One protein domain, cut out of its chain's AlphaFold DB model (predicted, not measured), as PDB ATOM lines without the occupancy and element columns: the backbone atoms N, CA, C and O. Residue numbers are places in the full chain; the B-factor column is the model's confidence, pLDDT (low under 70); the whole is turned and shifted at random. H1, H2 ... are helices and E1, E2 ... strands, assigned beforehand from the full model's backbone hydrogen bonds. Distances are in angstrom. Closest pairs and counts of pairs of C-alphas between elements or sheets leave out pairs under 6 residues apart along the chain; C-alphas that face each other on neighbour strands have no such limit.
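What this domain is: This is residues 3 to 139 of the 141 residues of a protein of Asparagus officinalis (UniProt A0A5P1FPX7). A small twisted sheet makes one end of this domain and a cluster of four helices, H1, H2, H3 and H5, makes the other; H2 joins the two, with its residues 48 to 56 packed on the sheet and the rest running past it into the cluster. H1 lies side by side with H2 on one side, while H3 and H5, side by side with each other, pack on H2 from the other side at large angles, and short H4 only grazes the sheet, away from the other helices. The printed part has 137 residues with five named helices and four named strands, in the order E1 E2 H1 H2 H3 H4 E3 E4 H5; the sheet runs E1 E2 E3 E4 and is mixed, and the class is mixed, helices and strands. The whole is compact, with a radius of gyration of the C-alphas of 14.6 A, and only just elongated, with spans of 44 by 29 by 28 A.

Where its parts are: Begin with the sheet at C-alpha 6, at (49.047, 1.955, 9.313), where E1, residues 6 to 9, starts. E2 is residues 13 to 17, E3 is residues 107 to 112 and measures 15.4 A from first to last C-alpha, and E4 is residues 124 to 128. Then find C-alpha 48 at (45.344, 11.934, 11.285); from there H2, residues 48 to 63, runs 22.1 A. H1 is residues 30 to 43, 20.0 A long, and H3 is residues 75 to 84, 14.4 A long. H4 is residues 93 to 98. H5, residues 129 to 137, is 12.0 A long and ends at C-alpha 137, at (35.859, 12.104, -1.781).

How they stand to each other: Look first at the sheet, which is twisted, with C-alphas up to 4.1 A off its best plane. E1 and E2 form a hairpin, antiparallel at 175 degrees, with N 8 and O 15 2.8 A apart. E2 and E3 are parallel at 14 degrees, with N 16 and O 109 2.8 A apart. E3 and E4 are parallel at 36 degrees, with N 125 and O 108 2.8 A apart. E2, H1 H2 H3 H4 and E3 form a strand-helix-strand unit, two parallel neighbour strands with helices between them along the chain. The domain has two layers, with H2 and H5 on one face of the sheet. H2 lies over E2 at a height over the sheet of 7.7 A and only just runs along the strands, at 28 degrees to E2 on the local plane; the closest C-alphas of the two are those of Ser 15 and Ile 49, 5.4 A apart. H2 is also the hub, touching three helices. H1 and H2 form a helical hairpin, at a shallow tilt of 30 degrees, opposite ways, closest at the C-alphas of Cys 30 and Gly 59, 4.6 A apart. With residues 54 to 61 alone, H2 touches H3 at a tilt of 67 degrees, only just steep; the C-alphas of Ala 57 and Val 78 come closest, at 5.6 A. With residues 49 to 54 alone, H2 touches H5, about perpendicular at 80 degrees, closest at the C-alphas of Cys 50 and Val 132, 6.1 A apart. H3 and H5 touch at a shallow tilt of 25 degrees, opposite ways, with the C-alphas of Leu 82 and Gly 133 closest, at 5.0 A. H4 only grazes the sheet, with residues 95 to 96. Among the pairs that are apart are H1 and H3, H1 and H5, and H2 and H4. In H1, H2, H3, H4 and H5 every O i to N i+4 pair is within hydrogen-bond range.

The domain as a whole: The two C-alphas farthest apart are those of Arg 70 and Asp 118, 46.5 A from each other. The printed part, residues 3 to 139, has no cut. The long links are E2 to H1, with 12 residues, and H2 to H3 and E3 to E4, with 11 residues each; E4 to H5 is tight, with 0 residues between them. The mean pLDDT of the printed part is 90.5; look for values under 70 at residues 101 to 106 and 117 to 121.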
ATOM      1  N   SER A   3      49.478  -5.132   4.463       94.75
ATOM      2  CA  SER A   3      48.064  -5.522   4.544       94.75
ATOM      3  C   SER A   3      47.409  -5.316   5.916       94.75
ATOM      4  O   SER A   3      46.212  -5.536   6.052       94.75
ATOM      5  N   LYS A   4      48.155  -4.904   6.948       95.62
ATOM      6  CA  LYS A   4      47.588  -4.520   8.253       95.62
ATOM      7  C   LYS A   4      47.244  -3.031   8.341       95.62
ATOM      8  O   LYS A   4      46.696  -2.582   9.339       95.62
ATOM      9  N   GLY A   5      47.564  -2.247   7.310       96.25
ATOM     10  CA  GLY A   5      47.341  -0.804   7.302       96.25
ATOM     11  C   GLY A   5      48.458  -0.039   8.004       96.25
ATOM     12  O   GLY A   5      49.644  -0.308   7.779       96.25
ATOM     13  N   SER A   6      48.106   0.942   8.828       97.19
ATOM     14  CA  SER A   6      49.047   1.955   9.313       97.19
ATOM     15  C   SER A   6      48.621   2.590  10.635       97.19
ATOM     16  O   SER A   6      47.430   2.697  10.924       97.19
ATOM     17  N   VAL A   7      49.610   3.090  11.381       96.06
ATOM     18  CA  VAL A   7      49.430   3.884  12.603       96.06
ATOM     19  C   VAL A   7      50.145   5.221  12.436       96.06
ATOM     20  O   VAL A   7      51.254   5.270  11.903       96.06
ATOM     21  N   LEU A   8      49.516   6.295  12.902       95.56
ATOM     22  CA  LEU A   8      50.103   7.623  13.027       95.56
ATOM     23  C   LEU A   8      50.070   8.022  14.497       95.56
ATOM     24  O   LEU A   8      48.997   8.178  15.075       95.56
ATOM     25  N   VAL A   9      51.251   8.200  15.080       93.31
ATOM     26  CA  VAL A   9      51.416   8.624  16.472       93.31
ATOM     27  C   VAL A   9      51.842  10.084  16.487       93.31
ATOM     28  O   VAL A   9      52.798  10.475  15.817       93.31
ATOM     29  N   THR A  10      51.127  10.894  17.255       90.31
ATOM     30  CA  THR A  10      51.457  12.298  17.513       90.31
ATOM     31  C   THR A  10      51.559  12.524  19.017       90.31
ATOM     32  O   THR A  10      51.235  11.638  19.801       90.31
ATOM     33  N   LYS A  11      51.964  13.727  19.438       88.44
ATOM     34  CA  LYS A  11      52.002  14.081  20.866       88.44
ATOM     35  C   LYS A  11      50.628  14.073  21.546       88.44
ATOM     36  O   LYS A  11      50.583  14.024  22.764       88.44
ATOM     37  N   SER A  12      49.541  14.208  20.786       86.69
ATOM     38  CA  SER A  12      48.187  14.397  21.325       86.69
ATOM     39  C   SER A  12      47.248  13.223  21.070       86.69
ATOM     40  O   SER A  12      46.209  13.130  21.711       86.69
ATOM     41  N   SER A  13      47.553  12.378  20.088       90.50
ATOM     42  CA  SER A  13      46.637  11.327  19.650       90.50
ATOM     43  C   SER A  13      47.340  10.251  18.841       90.50
ATOM     44  O   SER A  13      48.343  10.514  18.162       90.50
ATOM     45  N   ILE A  14      46.714   9.080  18.809       93.38
ATOM     46  CA  ILE A  14      47.073   7.971  17.930       93.38
ATOM     47  C   ILE A  14      45.933   7.772  16.932       93.38
ATOM     48  O   ILE A  14      44.765   7.775  17.299       93.38
ATOM     49  N   SER A  15      46.254   7.633  15.651       95.25
ATOM     50  CA  SER A  15      45.293   7.243  14.617       95.25
ATOM     51  C   SER A  15      45.695   5.899  14.030       95.25
ATOM     52  O   SER A  15      46.857   5.695  13.685       95.25
ATOM     53  N   CYS A  16      44.725   5.010  13.873       95.31
ATOM     54  CA  CYS A  16      44.889   3.660  13.360       95.31
ATOM     55  C   CYS A  16      43.939   3.470  12.186       95.31
ATOM     56  O   CYS A  16      42.740   3.731  12.297       95.31
ATOM     57  N   ALA A  17      44.466   3.017  11.054       96.81
ATOM     58  CA  ALA A  17      43.660   2.716   9.884       96.81
ATOM     59  C   ALA A  17      44.058   1.347   9.324       96.81
ATOM     60  O   ALA A  17      45.225   1.178   8.949       96.81
ATOM     61  N   PRO A  18      43.121   0.387   9.231       97.00
ATOM     62  CA  PRO A  18      43.319  -0.833   8.457       97.00
ATOM     63  C   PRO A  18      43.633  -0.517   6.990       97.00
ATOM     64  O   PRO A  18      43.312   0.564   6.486       97.00
ATOM     65  N   SER A  19      44.265  -1.461   6.289       97.06
ATOM     66  CA  SER A  19      44.400  -1.343   4.834       97.06
ATOM     67  C   SER A  19      43.059  -1.616   4.156       97.06
ATOM     68  O   SER A  19      42.149  -2.187   4.755       97.06
ATOM     69  N   PHE A  20      42.959  -1.270   2.878       97.69
ATOM     70  CA  PHE A  20      41.854  -1.725   2.041       97.69
ATOM     71  C   PHE A  20      42.148  -3.115   1.482       97.69
ATOM     72  O   PHE A  20      43.308  -3.455   1.236       97.69
ATOM     73  N   ASN A  21      41.100  -3.912   1.314       96.00
ATOM     74  CA  ASN A  21      41.176  -5.207   0.661       96.00
ATOM     75  C   ASN A  21      41.087  -5.003  -0.859       96.00
ATOM     76  O   ASN A  21      40.082  -4.503  -1.362       96.00
ATOM     77  N   VAL A  22      42.165  -5.348  -1.564       96.00
ATOM     78  CA  VAL A  22      42.313  -5.209  -3.017       96.00
ATOM     79  C   VAL A  22      43.032  -6.430  -3.582       96.00
ATOM     80  O   VAL A  22      43.853  -7.041  -2.893       96.00
ATOM     81  N   ASP A  23      42.785  -6.741  -4.852       95.69
ATOM     82  CA  ASP A  23      43.540  -7.764  -5.577       95.69
ATOM     83  C   ASP A  23      44.965  -7.261  -5.852       95.69
ATOM     84  O   ASP A  23      45.195  -6.407  -6.712       95.69
ATOM     85  N   VAL A  24      45.932  -7.760  -5.079       96.12
ATOM     86  CA  VAL A  24      47.336  -7.332  -5.166       96.12
ATOM     87  C   VAL A  24      48.002  -7.918  -6.410       96.12
ATOM     88  O   VAL A  24      48.007  -9.131  -6.612       96.12
ATOM     89  N   VAL A  25      48.622  -7.048  -7.208       95.62
ATOM     90  CA  VAL A  25      49.372  -7.389  -8.426       95.62
ATOM     91  C   VAL A  25      50.873  -7.194  -8.213       95.62
ATOM     92  O   VAL A  25      51.655  -8.098  -8.497       95.62
ATOM     93  N   ASP A  26      51.281  -6.030  -7.704       94.81
ATOM     94  CA  ASP A  26      52.682  -5.667  -7.472       94.81
ATOM     95  C   ASP A  26      52.774  -4.673  -6.309       94.81
ATOM     96  O   ASP A  26      52.025  -3.708  -6.254       94.81
ATOM     97  N   THR A  27      53.681  -4.890  -5.357       95.00
ATOM     98  CA  THR A  27      53.834  -4.028  -4.171       95.00
ATOM     99  C   THR A  27      54.915  -2.957  -4.324       95.00
ATOM    100  O   THR A  27      55.099  -2.127  -3.423       95.00
ATOM    101  N   VAL A  28      55.646  -2.951  -5.441       95.25
ATOM    102  CA  VAL A  28      56.707  -1.978  -5.702       95.25
ATOM    103  C   VAL A  28      56.113  -0.567  -5.788       95.25
ATOM    104  O   VAL A  28      55.174  -0.302  -6.529       95.25
ATOM    105  N   GLY A  29      56.671   0.371  -5.016       94.62
ATOM    106  CA  GLY A  29      56.238   1.775  -4.999       94.62
ATOM    107  C   GLY A  29      55.002   2.079  -4.142       94.62
ATOM    108  O   GLY A  29      54.622   3.248  -4.024       94.62
ATOM    109  N   CYS A  30      54.397   1.082  -3.482       96.00
ATOM    110  CA  CYS A  30      53.284   1.319  -2.555       96.00
ATOM    111  C   CYS A  30      53.684   2.239  -1.394       96.00
ATOM    112  O   CYS A  30      52.909   3.112  -1.015       96.00
ATOM    113  N   GLY A  31      54.899   2.075  -0.855       95.94
ATOM    114  CA  GLY A  31      55.427   2.921   0.221       95.94
ATOM    115  C   GLY A  31      55.691   4.366  -0.213       95.94
ATOM    116  O   GLY A  31      55.352   5.297   0.519       95.94
ATOM    117  N   ASP A  32      56.228   4.566  -1.417       95.75
ATOM    118  CA  ASP A  32      56.480   5.904  -1.970       95.75
ATOM    119  C   ASP A  32      55.162   6.646  -2.219       95.75
ATOM    120  O   ASP A  32      54.992   7.792  -1.802       95.75
ATOM    121  N   SER A  33      54.188   5.957  -2.821       96.25
ATOM    122  CA  SER A  33      52.854   6.508  -3.091       96.25
ATOM    123  C   SER A  33      52.093   6.801  -1.794       96.25
ATOM    124  O   SER A  33      51.495   7.867  -1.647       96.25
ATOM    125  N   TYR A  34      52.175   5.898  -0.811       97.56
ATOM    126  CA  TYR A  34      51.660   6.125   0.539       97.56
ATOM    127  C   TYR A  34      52.284   7.380   1.168       97.56
ATOM    128  O   TYR A  34      51.576   8.229   1.704       97.56
ATOM    129  N   THR A  35      53.605   7.544   1.067       97.62
ATOM    130  CA  THR A  35      54.319   8.696   1.640       97.62
ATOM    131  C   THR A  35      53.904  10.006   0.972       97.62
ATOM    132  O   THR A  35      53.684  11.003   1.661       97.62
ATOM    133  N   ALA A  36      53.713  10.005  -0.350       96.75
ATOM    134  CA  ALA A  36      53.177  11.159  -1.069       96.75
ATOM    135  C   ALA A  36      51.776  11.551  -0.563       96.75
ATOM    136  O   ALA A  36      51.488  12.735  -0.382       96.75
ATOM    137  N   ALA A  37      50.925  10.569  -0.258       97.75
ATOM    138  CA  ALA A  37      49.605  10.807   0.317       97.75
ATOM    139  C   ALA A  37      49.655  11.325   1.768       97.75
ATOM    140  O   ALA A  37      48.844  12.176   2.131       97.75
ATOM    141  N   ILE A  38      50.629  10.893   2.582       98.38
ATOM    142  CA  ILE A  38      50.888  11.495   3.903       98.38
ATOM    143  C   ILE A  38      51.265  12.972   3.759       98.38
ATOM    144  O   ILE A  38      50.709  13.817   4.461       98.38
ATOM    145  N   ALA A  39      52.173  13.297   2.833       98.44
ATOM    146  CA  ALA A  39      52.565  14.679   2.572       98.44
ATOM    147  C   ALA A  39      51.367  15.529   2.120       98.44
ATOM    148  O   ALA A  39      51.176  16.637   2.619       98.44
ATOM    149  N   LEU A  40      50.517  14.991   1.240       97.38
ATOM    150  CA  LEU A  40      49.279  15.642   0.816       97.38
ATOM    151  C   LEU A  40      48.330  15.886   2.003       97.38
ATOM    152  O   LEU A  40      47.838  16.999   2.177       97.38
ATOM    153  N   GLY A  41      48.109  14.879   2.853       97.56
ATOM    154  CA  GLY A  41      47.279  15.015   4.053       97.56
ATOM    155  C   GLY A  41      47.781  16.111   4.994       97.56
ATOM    156  O   GLY A  41      46.999  16.956   5.430       97.56
ATOM    157  N   TYR A  42      49.096  16.160   5.226       96.88
ATOM    158  CA  TYR A  42      49.737  17.196   6.035       96.88
ATOM    159  C   TYR A  42      49.570  18.600   5.434       96.88
ATOM    160  O   TYR A  42      49.114  19.513   6.120       96.88
ATOM    161  N   LEU A  43      49.873  18.775   4.142       97.88
ATOM    162  CA  LEU A  43      49.783  20.071   3.453       97.88
ATOM    163  C   LEU A  43      48.358  20.641   3.430       97.88
ATOM    164  O   LEU A  43      48.177  21.857   3.435       97.88
ATOM    165  N   HIS A  44      47.345  19.773   3.438       96.06
ATOM    166  CA  HIS A  44      45.936  20.163   3.462       96.06
ATOM    167  C   HIS A  44      45.313  20.182   4.867       96.06
ATOM    168  O   HIS A  44      44.090  20.300   4.975       96.06
ATOM    169  N   ASN A  45      46.118  20.090   5.933       95.62
ATOM    170  CA  ASN A  45      45.651  20.055   7.325       95.62
ATOM    171  C   ASN A  45      44.550  19.001   7.559       95.62
ATOM    172  O   ASN A  45      43.565  19.249   8.258       95.62
ATOM    173  N   MET A  46      44.673  17.833   6.925       96.31
ATOM    174  CA  MET A  46      43.745  16.730   7.150       96.31
ATOM    175  C   MET A  46      43.964  16.144   8.550       96.31
ATOM    176  O   MET A  46      45.083  16.121   9.061       96.31
ATOM    177  N   SER A  47      42.902  15.622   9.169       96.19
ATOM    178  CA  SER A  47      43.047  14.892  10.432       96.19
ATOM    179  C   SER A  47      43.923  13.647  10.244       96.19
ATOM    180  O   SER A  47      44.052  13.129   9.129       96.19
ATOM    181  N   GLY A  48      44.507  13.138  11.332       96.81
ATOM    182  CA  GLY A  48      45.344  11.934  11.285       96.81
ATOM    183  C   GLY A  48      44.619  10.746  10.652       96.81
ATOM    184  O   GLY A  48      45.158  10.094   9.759       96.81
ATOM    185  N   ILE A  49      43.350  10.539  11.017       97.12
ATOM    186  CA  ILE A  49      42.536   9.450  10.472       97.12
ATOM    187  C   ILE A  49      42.235   9.623   8.976       97.12
ATOM    188  O   ILE A  49      42.341   8.658   8.223       97.12
ATOM    189  N   CYS A  50      41.941  10.846   8.512       97.81
ATOM    190  CA  CYS A  50      41.755  11.128   7.084       97.81
ATOM    191  C   CYS A  50      43.050  10.897   6.302       97.81
ATOM    192  O   CYS A  50      43.033  10.268   5.248       97.81
ATOM    193  N   THR A  51      44.172  11.369   6.849       98.31
ATOM    194  CA  THR A  51      45.502  11.240   6.246       98.31
ATOM    195  C   THR A  51      45.888   9.774   6.070       98.31
ATOM    196  O   THR A  51      46.269   9.368   4.974       98.31
ATOM    197  N   LEU A  52      45.726   8.952   7.114       98.19
ATOM    198  CA  LEU A  52      45.998   7.517   7.033       98.19
ATOM    199  C   LEU A  52      45.050   6.790   6.080       98.19
ATOM    200  O   LEU A  52      45.492   5.940   5.313       98.19
ATOM    201  N   THR A  53      43.761   7.131   6.104       98.31
ATOM    202  CA  THR A  53      42.765   6.514   5.215       98.31
ATOM    203  C   THR A  53      43.111   6.784   3.751       98.31
ATOM    204  O   THR A  53      43.143   5.858   2.942       98.31
ATOM    205  N   LEU A  54      43.454   8.032   3.416       98.50
ATOM    206  CA  LEU A  54      43.903   8.404   2.076       98.50
ATOM    207  C   LEU A  54      45.196   7.675   1.693       98.50
ATOM    208  O   LEU A  54      45.285   7.110   0.604       98.50
ATOM    209  N   ALA A  55      46.187   7.651   2.585       98.44
ATOM    210  CA  ALA A  55      47.468   7.016   2.309       98.44
ATOM    211  C   ALA A  55      47.344   5.501   2.106       98.44
ATOM    212  O   ALA A  55      47.919   4.962   1.158       98.44
ATOM    213  N   ASN A  56      46.524   4.820   2.911       98.38
ATOM    214  CA  ASN A  56      46.209   3.406   2.717       98.38
ATOM    215  C   ASN A  56      45.472   3.156   1.398       98.38
ATOM    216  O   ASN A  56      45.787   2.178   0.721       98.38
ATOM    217  N   ALA A  57      44.538   4.026   0.998       98.19
ATOM    218  CA  ALA A  57      43.843   3.897  -0.284       98.19
ATOM    219  C   ALA A  57      44.801   4.070  -1.475       98.19
ATOM    220  O   ALA A  57      44.753   3.294  -2.426       98.19
ATOM    221  N   VAL A  58      45.722   5.037  -1.406       97.94
ATOM    222  CA  VAL A  58      46.755   5.262  -2.434       97.94
ATOM    223  C   VAL A  58      47.734   4.089  -2.514       97.94
ATOM    224  O   VAL A  58      48.053   3.619  -3.610       97.94
ATOM    225  N   GLY A  59      48.181   3.573  -1.368       97.44
ATOM    226  CA  GLY A  59      49.017   2.375  -1.306       97.44
ATOM    227  C   GLY A  59      48.312   1.150  -1.898       97.44
ATOM    228  O   GLY A  59      48.902   0.444  -2.708       97.44
ATOM    229  N   ALA A  60      47.036   0.939  -1.565       97.38
ATOM    230  CA  ALA A  60      46.230  -0.159  -2.099       97.38
ATOM    231  C   ALA A  60      45.989  -0.030  -3.616       97.38
ATOM    232  O   ALA A  60      46.169  -0.994  -4.355       97.38
ATOM    233  N   ALA A  61      45.667   1.167  -4.111       97.19
ATOM    234  CA  ALA A  61      45.497   1.421  -5.544       97.19
ATOM    235  C   ALA A  61      46.792   1.187  -6.344       97.19
ATOM    236  O   ALA A  61      46.747   0.718  -7.486       97.19
ATOM    237  N   THR A  62      47.940   1.503  -5.738       96.56
ATOM    238  CA  THR A  62      49.260   1.203  -6.308       96.56
ATOM    239  C   THR A  62      49.500  -0.304  -6.311       96.56
ATOM    240  O   THR A  62      49.870  -0.842  -7.347       96.56
ATOM    241  N   ALA A  63      49.169  -0.991  -5.211       96.50
ATOM    242  CA  ALA A  63      49.321  -2.439  -5.079       96.50
ATOM    243  C   ALA A  63      48.507  -3.240  -6.113       96.50
ATOM    244  O   ALA A  63      48.905  -4.324  -6.532       96.50
ATOM    245  N   ALA A  64      47.357  -2.699  -6.525       95.25
ATOM    246  CA  ALA A  64      46.472  -3.266  -7.543       95.25
ATOM    247  C   ALA A  64      46.901  -2.938  -8.993       95.25
ATOM    248  O   ALA A  64      46.129  -3.118  -9.938       95.25
ATOM    249  N   SER A  65      48.101  -2.387  -9.189       90.69
ATOM    250  CA  SER A  65      48.668  -2.010 -10.490       90.69
ATOM    251  C   SER A  65      50.075  -2.606 -10.639       90.69
ATOM    252  O   SER A  65      50.679  -3.000  -9.653       90.69
ATOM    253  N   MET A  66      50.597  -2.716 -11.866       90.19
ATOM    254  CA  MET A  66      51.918  -3.313 -12.124       90.19
ATOM    255  C   MET A  66      53.018  -2.246 -12.241       90.19
ATOM    256  O   MET A  66      52.946  -1.365 -13.106       90.19
ATOM    257  N   GLY A  67      54.082  -2.384 -11.447       78.19
ATOM    258  CA  GLY A  67      55.241  -1.494 -11.423       78.19
ATOM    259  C   GLY A  67      55.019  -0.168 -10.685       78.19
ATOM    260  O   GLY A  67      53.920   0.168 -10.258       78.19
ATOM    261  N   ALA A  68      56.088   0.627 -10.584       80.25
ATOM    262  CA  ALA A  68      56.089   1.954  -9.955       80.25
ATOM    263  C   ALA A  68      56.362   3.094 -10.960       80.25
ATOM    264  O   ALA A  68      56.503   2.890 -12.168       80.25
ATOM    265  N   GLY A  69      56.445   4.333 -10.467       81.62
ATOM    266  CA  GLY A  69      56.772   5.513 -11.271       81.62
ATOM    267  C   GLY A  69      55.564   6.055 -12.030       81.62
ATOM    268  O   GLY A  69      54.724   6.724 -11.444       81.62
ATOM    269  N   ARG A  70      55.464   5.793 -13.340       79.31
ATOM    270  CA  ARG A  70      54.311   6.257 -14.147       79.31
ATOM    271  C   ARG A  70      53.053   5.404 -13.959       79.31
ATOM    272  O   ARG A  70      51.982   5.830 -14.371       79.31
ATOM    273  N   ASN A  71      53.192   4.242 -13.326       81.31
ATOM    274  CA  ASN A  71      52.109   3.284 -13.099       81.31
ATOM    275  C   ASN A  71      51.537   3.345 -11.668       81.31
ATOM    276  O   ASN A  71      50.842   2.423 -11.248       81.31
ATOM    277  N   VAL A  72      51.841   4.409 -10.913       85.69
ATOM    278  CA  VAL A  72      51.282   4.631  -9.568       85.69
ATOM    279  C   VAL A  72      49.765   4.852  -9.607       85.69
ATOM    280  O   VAL A  72      49.169   5.038 -10.670       85.69
ATOM    281  N   ALA A  73      49.139   4.830  -8.429       90.50
ATOM    282  CA  ALA A  73      47.703   5.030  -8.262       90.50
ATOM    283  C   ALA A  73      47.152   6.243  -9.038       90.50
ATOM    284  O   ALA A  73      47.689   7.349  -8.964       90.50
ATOM    285  N   THR A  74      46.024   6.044  -9.725       93.94
ATOM    286  CA  THR A  74      45.228   7.132 -10.306       93.94
ATOM    287  C   THR A  74      44.180   7.610  -9.308       93.94
ATOM    288  O   THR A  74      43.710   6.829  -8.475       93.94
ATOM    289  N   LEU A  75      43.768   8.877  -9.416       95.12
ATOM    290  CA  LEU A  75      42.734   9.440  -8.545       95.12
ATOM    291  C   LEU A  75      41.438   8.616  -8.601       95.12
ATOM    292  O   LEU A  75      40.912   8.255  -7.554       95.12
ATOM    293  N   ASP A  76      40.983   8.221  -9.793       95.81
ATOM    294  CA  ASP A  76      39.756   7.427  -9.955       95.81
ATOM    295  C   ASP A  76      39.795   6.096  -9.197       95.81
ATOM    296  O   ASP A  76      38.815   5.726  -8.548       95.81
ATOM    297  N   LYS A  77      40.936   5.389  -9.224       95.75
ATOM    298  CA  LYS A  77      41.112   4.140  -8.464       95.75
ATOM    299  C   LYS A  77      41.058   4.396  -6.961       95.75
ATOM    300  O   LYS A  77      40.400   3.654  -6.240       95.75
ATOM    301  N   VAL A  78      41.719   5.455  -6.495       97.38
ATOM    302  CA  VAL A  78      41.715   5.842  -5.075       97.38
ATOM    303  C   VAL A  78      40.297   6.181  -4.616       97.38
ATOM    304  O   VAL A  78      39.853   5.678  -3.587       97.38
ATOM    305  N   LEU A  79      39.556   6.975  -5.393       97.44
ATOM    306  CA  LEU A  79      38.165   7.315  -5.091       97.44
ATOM    307  C   LEU A  79      37.256   6.080  -5.116       97.44
ATOM    308  O   LEU A  79      36.377   5.967  -4.266       97.44
ATOM    309  N   GLY A  80      37.479   5.138  -6.038       97.00
ATOM    310  CA  GLY A  80      36.783   3.847  -6.061       97.00
ATOM    311  C   GLY A  80      36.956   3.070  -4.755       97.00
ATOM    312  O   GLY A  80      35.968   2.738  -4.102       97.00
ATOM    313  N   ILE A  81      38.205   2.893  -4.312       97.25
ATOM    314  CA  ILE A  81      38.534   2.209  -3.052       97.25
ATOM    315  C   ILE A  81      37.871   2.897  -1.847       97.25
ATOM    316  O   ILE A  81      37.285   2.232  -0.988       97.25
ATOM    317  N   LEU A  82      37.919   4.232  -1.785       97.25
ATOM    318  CA  LEU A  82      37.293   4.997  -0.700       97.25
ATOM    319  C   LEU A  82      35.765   4.821  -0.674       97.25
ATOM    320  O   LEU A  82      35.190   4.681   0.407       97.25
ATOM    321  N   ARG A  83      35.104   4.789  -1.842       95.81
ATOM    322  CA  ARG A  83      33.648   4.572  -1.953       95.81
ATOM    323  C   ARG A  83      33.239   3.177  -1.495       95.81
ATOM    324  O   ARG A  83      32.246   3.044  -0.783       95.81
ATOM    325  N   GLU A  84      33.996   2.158  -1.888       94.69
ATOM    326  CA  GLU A  84      33.733   0.774  -1.484       94.69
ATOM    327  C   GLU A  84      33.935   0.578   0.020       94.69
ATOM    328  O   GLU A  84      33.187  -0.171   0.649       94.69
ATOM    329  N   SER A  85      34.908   1.286   0.613       93.75
ATOM    330  CA  SER A  85      35.223   1.204   2.046       93.75
ATOM    331  C   SER A  85      35.477  -0.238   2.526       93.75
ATOM    332  O   SER A  85      35.204  -0.573   3.679       93.75
ATOM    333  N   ASN A  86      35.991  -1.100   1.642       95.19
ATOM    334  CA  ASN A  86      36.267  -2.504   1.936       95.19
ATOM    335  C   ASN A  86      37.587  -2.631   2.712       95.19
ATOM    336  O   ASN A  86      38.664  -2.713   2.120       95.19
ATOM    337  N   LEU A  87      37.509  -2.572   4.040       95.31
ATOM    338  CA  LEU A  87      38.672  -2.644   4.923       95.31
ATOM    339  C   LEU A  87      39.090  -4.091   5.203       95.31
ATOM    340  O   LEU A  87      38.256  -4.970   5.399       95.31
ATOM    341  N   ASN A  88      40.398  -4.314   5.303       92.75
ATOM    342  CA  ASN A  88      40.979  -5.543   5.829       92.75
ATOM    343  C   ASN A  88      41.017  -5.483   7.369       92.75
ATOM    344  O   ASN A  88      42.082  -5.309   7.965       92.75
ATOM    345  N   GLU A  89      39.843  -5.532   8.003       85.19
ATOM    346  CA  GLU A  89      39.694  -5.529   9.465       85.19
ATOM    347  C   GLU A  89      39.337  -6.925  10.008       85.19
ATOM    348  O   GLU A  89      38.526  -7.642   9.430       85.19
ATOM    349  N   ASP A  90      39.923  -7.303  11.146       83.25
ATOM    350  CA  ASP A  90      39.694  -8.574  11.857       83.25
ATOM    351  C   ASP A  90      38.793  -8.393  13.089       83.25
ATOM    352  O   ASP A  90      38.945  -9.039  14.122       83.25
ATOM    353  N   GLY A  91      37.863  -7.439  13.017       76.19
ATOM    354  CA  GLY A  91      37.042  -7.078  14.169       76.19
ATOM    355  C   GLY A  91      37.834  -6.431  15.316       76.19
ATOM    356  O   GLY A  91      37.398  -6.485  16.468       76.19
ATOM    357  N   GLY A  92      38.982  -5.820  15.013       79.50
ATOM    358  CA  GLY A  92      39.774  -5.044  15.968       79.50
ATOM    359  C   GLY A  92      40.661  -5.885  16.883       79.50
ATOM    360  O   GLY A  92      41.197  -5.361  17.855       79.50
ATOM    361  N   GLU A  93      40.815  -7.180  16.608       84.88
ATOM    362  CA  GLU A  93      41.700  -8.067  17.366       84.88
ATOM    363  C   GLU A  93      43.158  -7.619  17.256       84.88
ATOM    364  O   GLU A  93      43.781  -7.362  18.284       84.88
ATOM    365  N   PHE A  94      43.650  -7.377  16.035       89.19
ATOM    366  CA  PHE A  94      45.017  -6.903  15.820       89.19
ATOM    367  C   PHE A  94      45.322  -5.605  16.574       89.19
ATOM    368  O   PHE A  94      46.389  -5.460  17.163       89.19
ATOM    369  N   TRP A  95      44.388  -4.650  16.575       88.69
ATOM    370  CA  TRP A  95      44.590  -3.372  17.260       88.69
ATOM    371  C   TRP A  95      44.596  -3.533  18.780       88.69
ATOM    372  O   TRP A  95      45.405  -2.897  19.448       88.69
ATOM    373  N   ARG A  96      43.742  -4.401  19.334       85.06
ATOM    374  CA  ARG A  96      43.736  -4.691  20.775       85.06
ATOM    375  C   ARG A  96      45.033  -5.350  21.227       85.06
ATOM    376  O   ARG A  96      45.574  -4.921  22.238       85.06
ATOM    377  N   GLU A  97      45.535  -6.322  20.466       88.12
ATOM    378  CA  GLU A  97      46.820  -6.981  20.733       88.12
ATOM    379  C   GLU A  97      47.981  -5.981  20.636       88.12
ATOM    380  O   GLU A  97      48.815  -5.895  21.534       88.12
ATOM    381  N   LEU A  98      48.002  -5.150  19.586       87.00
ATOM    382  CA  LEU A  98      49.063  -4.161  19.370       87.00
ATOM    383  C   LEU A  98      49.172  -3.144  20.518       87.00
ATOM    384  O   LEU A  98      50.267  -2.665  20.814       87.00
ATOM    385  N   PHE A  99      48.046  -2.809  21.145       84.25
ATOM    386  CA  PHE A  99      47.960  -1.837  22.234       84.25
ATOM    387  C   PHE A  99      47.721  -2.480  23.609       84.25
ATOM    388  O   PHE A  99      47.350  -1.798  24.573       84.25
ATOM    389  N   GLU A 100      47.937  -3.788  23.738       80.94
ATOM    390  CA  GLU A 100      47.885  -4.463  25.028       80.94
ATOM    391  C   GLU A 100      49.049  -3.979  25.915       80.94
ATOM    392  O   GLU A 100      50.220  -4.013  25.535       80.94
ATOM    393  N   GLY A 101      48.724  -3.452  27.100       68.44
ATOM    394  CA  GLY A 101      49.700  -3.073  28.128       68.44
ATOM    395  C   GLY A 101      50.563  -1.821  27.886       68.44
ATOM    396  O   GLY A 101      51.356  -1.510  28.767       68.44
ATOM    397  N   ASN A 102      50.436  -1.096  26.763       64.81
ATOM    398  CA  ASN A 102      51.424  -0.072  26.357       64.81
ATOM    399  C   ASN A 102      50.853   1.230  25.756       64.81
ATOM    400  O   ASN A 102      51.282   1.655  24.685       64.81
ATOM    401  N   LEU A 103      49.931   1.922  26.427       61.28
ATOM    402  CA  LEU A 103      49.527   3.261  25.978       61.28
ATOM    403  C   LEU A 103      49.585   4.295  27.102       61.28
ATOM    404  O   LEU A 103      48.933   4.139  28.132       61.28
ATOM    405  N   GLU A 104      50.378   5.347  26.873       62.28
ATOM    406  CA  GLU A 104      50.307   6.608  27.616       62.28
ATOM    407  C   GLU A 104      48.965   7.320  27.359       62.28
ATOM    408  O   GLU A 104      48.250   6.998  26.408       62.28
ATOM    409  N   GLU A 105      48.629   8.292  28.212       61.34
ATOM    410  CA  GLU A 105      47.413   9.111  28.127       61.34
ATOM    411  C   GLU A 105      47.228   9.718  26.720       61.34
ATOM    412  O   GLU A 105      47.959  10.620  26.310       61.34
ATOM    413  N   GLY A 106      46.232   9.238  25.970       67.12
ATOM    414  CA  GLY A 106      45.878   9.786  24.662       67.12
ATOM    415  C   GLY A 106      44.721   9.044  23.997       67.12
ATOM    416  O   GLY A 106      44.575   7.834  24.144       67.12
ATOM    417  N   GLU A 107      43.889   9.772  23.250       84.62
ATOM    418  CA  GLU A 107      42.788   9.178  22.484       84.62
ATOM    419  C   GLU A 107      43.330   8.377  21.290       84.62
ATOM    420  O   GLU A 107      44.161   8.869  20.508       84.62
ATOM    421  N   VAL A 108      42.838   7.144  21.128       90.69
ATOM    422  CA  VAL A 108      43.159   6.281  19.986       90.69
ATOM    423  C   VAL A 108      41.987   6.269  19.013       90.69
ATOM    424  O   VAL A 108      40.953   5.662  19.266       90.69
ATOM    425  N   PHE A 109      42.151   6.918  17.867       93.38
ATOM    426  CA  PHE A 109      41.156   6.927  16.800       93.38
ATOM    427  C   PHE A 109      41.344   5.715  15.898       93.38
ATOM    428  O   PHE A 109      42.404   5.559  15.294       93.38
ATOM    429  N   LEU A 110      40.311   4.890  15.749       94.12
ATOM    430  CA  LEU A 110      40.361   3.690  14.917       94.12
ATOM    431  C   LEU A 110      39.356   3.781  13.770       94.12
ATOM    432  O   LEU A 110      38.150   3.833  13.995       94.12
ATOM    433  N   LEU A 111      39.845   3.756  12.529       95.31
ATOM    434  CA  LEU A 111      38.997   3.632  11.349       95.31
ATOM    435  C   LEU A 111      38.366   2.239  11.342       95.31
ATOM    436  O   LEU A 111      39.086   1.244  11.414       95.31
ATOM    437  N   SER A 112      37.044   2.163  11.211       93.25
ATOM    438  CA  SER A 112      36.349   0.877  11.158       93.25
ATOM    439  C   SER A 112      35.145   0.894  10.224       93.25
ATOM    440  O   SER A 112      34.463   1.915  10.081       93.25
ATOM    441  N   ALA A 113      34.891  -0.236   9.561       88.56
ATOM    442  CA  ALA A 113      33.708  -0.411   8.723       88.56
ATOM    443  C   ALA A 113      32.488  -0.862   9.544       88.56
ATOM    444  O   ALA A 113      31.349  -0.577   9.153       88.56
ATOM    445  N   ARG A 114      32.705  -1.513  10.694       81.75
ATOM    446  CA  ARG A 114      31.636  -1.881  11.630       81.75
ATOM    447  C   ARG A 114      31.208  -0.722  12.532       81.75
ATOM    448  O   ARG A 114      31.950   0.227  12.782       81.75
ATOM    449  N   LYS A 115      29.983  -0.822  13.052       76.44
ATOM    450  CA  LYS A 115      29.549   0.006  14.184       76.44
ATOM    451  C   LYS A 115      30.188  -0.522  15.472       76.44
ATOM    452  O   LYS A 115      30.365  -1.739  15.560       76.44
ATOM    453  N   PRO A 116      30.460   0.351  16.454       71.25
ATOM    454  CA  PRO A 116      30.809  -0.093  17.795       71.25
ATOM    455  C   PRO A 116      29.713  -1.002  18.352       71.25
ATOM    456  O   PRO A 116      28.525  -0.727  18.144       71.25
ATOM    457  N   VAL A 117      30.105  -2.083  19.016       69.25
ATOM    458  CA  VAL A 117      29.187  -3.016  19.692       69.25
ATOM    459  C   VAL A 117      29.470  -2.980  21.192       69.25
ATOM    460  O   VAL A 117      30.599  -2.712  21.587       69.25
ATOM    461  N   ASP A 118      28.468  -3.255  22.029       58.66
ATOM    462  CA  ASP A 118      28.659  -3.369  23.480       58.66
ATOM    463  C   ASP A 118      29.785  -4.374  23.796       58.66
ATOM    464  O   ASP A 118      29.721  -5.541  23.398       58.66
ATOM    465  N   GLY A 119      30.826  -3.908  24.494       61.75
ATOM    466  CA  GLY A 119      32.058  -4.663  24.752       61.75
ATOM    467  C   GLY A 119      33.235  -4.316  23.834       61.75
ATOM    468  O   GLY A 119      34.314  -4.887  24.012       61.75
ATOM    469  N   ASP A 120      33.060  -3.392  22.880       68.00
ATOM    470  CA  ASP A 120      34.197  -2.704  22.274       68.00
ATOM    471  C   ASP A 120      34.955  -1.929  23.350       68.00
ATOM    472  O   ASP A 120      34.410  -1.450  24.342       68.00
ATOM    473  N   ASP A 121      36.260  -1.894  23.168       69.56
ATOM    474  CA  ASP A 121      37.180  -1.359  24.141       69.56
ATOM    475  C   ASP A 121      37.086   0.171  24.154       69.56
ATOM    476  O   ASP A 121      37.449   0.819  23.170       69.56
ATOM    477  N   ASP A 122      36.617   0.732  25.277       72.00
ATOM    478  CA  ASP A 122      36.428   2.176  25.501       72.00
ATOM    479  C   ASP A 122      37.698   3.006  25.227       72.00
ATOM    480  O   ASP A 122      37.631   4.230  25.094       72.00
ATOM    481  N   ARG A 123      38.868   2.360  25.115       78.88
ATOM    482  CA  ARG A 123      40.129   2.987  24.700       78.88
ATOM    483  C   ARG A 123      40.116   3.481  23.250       78.88
ATOM    484  O   ARG A 123      40.896   4.377  22.918       78.88
ATOM    485  N   PHE A 124      39.279   2.915  22.379       85.88
ATOM    486  CA  PHE A 124      39.215   3.291  20.968       85.88
ATOM    487  C   PHE A 124      38.021   4.195  20.668       85.88
ATOM    488  O   PHE A 124      36.857   3.821  20.797       85.88
ATOM    489  N   VAL A 125      38.313   5.366  20.110       90.44
ATOM    490  CA  VAL A 125      37.315   6.192  19.435       90.44
ATOM    491  C   VAL A 125      37.140   5.654  18.017       90.44
ATOM    492  O   VAL A 125      37.920   5.948  17.108       90.44
ATOM    493  N   HIS A 126      36.111   4.834  17.820       91.44
ATOM    494  CA  HIS A 126      35.790   4.262  16.515       91.44
ATOM    495  C   HIS A 126      35.264   5.329  15.545       91.44
ATOM    496  O   HIS A 126      34.235   5.967  15.774       91.44
ATOM    497  N   VAL A 127      35.954   5.486  14.418       93.88
ATOM    498  CA  VAL A 127      35.618   6.429  13.351       93.88
ATOM    499  C   VAL A 127      35.055   5.657  12.149       93.88
ATOM    500  O   VAL A 127      35.781   4.865  11.541       93.88
ATOM    501  N   PRO A 128      33.787   5.883  11.751       94.38
ATOM    502  CA  PRO A 128      33.181   5.154  10.640       94.38
ATOM    503  C   PRO A 128      33.881   5.421   9.302       94.38
ATOM    504  O   PRO A 128      33.938   6.564   8.837       94.38
ATOM    505  N   ALA A 129      34.324   4.355   8.633       94.88
ATOM    506  CA  ALA A 129      35.051   4.429   7.365       94.88
ATOM    507  C   ALA A 129      34.273   5.174   6.276       94.88
ATOM    508  O   ALA A 129      34.841   5.997   5.564       94.88
ATOM    509  N   ARG A 130      32.949   4.975   6.214       93.88
ATOM    510  CA  ARG A 130      32.071   5.664   5.255       93.88
ATOM    511  C   ARG A 130      32.072   7.184   5.427       93.88
ATOM    512  O   ARG A 130      32.036   7.902   4.433       93.88
ATOM    513  N   ASN A 131      32.136   7.677   6.666       94.94
ATOM    514  CA  ASN A 131      32.141   9.117   6.938       94.94
ATOM    515  C   ASN A 131      33.465   9.742   6.487       94.94
ATOM    516  O   ASN A 131      33.467  10.773   5.816       94.94
ATOM    517  N   VAL A 132      34.583   9.083   6.811       96.75
ATOM    518  CA  VAL A 132      35.923   9.514   6.386       96.75
ATOM    519  C   VAL A 132      36.058   9.432   4.866       96.75
ATOM    520  O   VAL A 132      36.541  10.374   4.244       96.75
ATOM    521  N   GLY A 133      35.573   8.349   4.255       96.06
ATOM    522  CA  GLY A 133      35.526   8.168   2.807       96.06
ATOM    523  C   GLY A 133      34.760   9.297   2.121       96.06
ATOM    524  O   GLY A 133      35.311   9.945   1.238       96.06
ATOM    525  N   HIS A 134      33.542   9.609   2.574       95.69
ATOM    526  CA  HIS A 134      32.753  10.725   2.042       95.69
ATOM    527  C   HIS A 134      33.477  12.072   2.182       95.69
ATOM    528  O   HIS A 134      33.541  12.849   1.229       95.69
ATOM    529  N   GLN A 135      34.061  12.345   3.353       96.06
ATOM    530  CA  GLN A 135      34.838  13.564   3.583       96.06
ATOM    531  C   GLN A 135      36.031  13.669   2.626       96.06
ATOM    532  O   GLN A 135      36.283  14.745   2.086       96.06
ATOM    533  N   LEU A 136      36.762  12.576   2.403       96.62
ATOM    534  CA  LEU A 136      37.886  12.548   1.470       96.62
ATOM    535  C   LEU A 136      37.421  12.737   0.027       96.62
ATOM    536  O   LEU A 136      37.968  13.591  -0.659       96.62
ATOM    537  N   ILE A 137      36.394  12.009  -0.415       96.25
ATOM    538  CA  ILE A 137      35.859  12.104  -1.781       96.25
ATOM    539  C   ILE A 137      35.431  13.544  -2.090       96.25
ATOM    540  O   ILE A 137      35.868  14.098  -3.091       96.25
ATOM    541  N   SER A 138      34.711  14.199  -1.173       94.81
ATOM    542  CA  SER A 138      34.272  15.597  -1.332       94.81
ATOM    543  C   SER A 138      35.400  16.635  -1.447       94.81
ATOM    544  O   SER A 138      35.131  17.796  -1.736       94.81
ATOM    545  N   LYS A 139      36.658  16.263  -1.169       92.31
ATOM    546  CA  LYS A 139      37.824  17.146  -1.348       92.31
ATOM    547  C   LYS A 139      38.455  17.035  -2.735       92.31
ATOM    548  O   LYS A 139      39.272  17.888  -3.072       92.31
TER     549      LYS A 139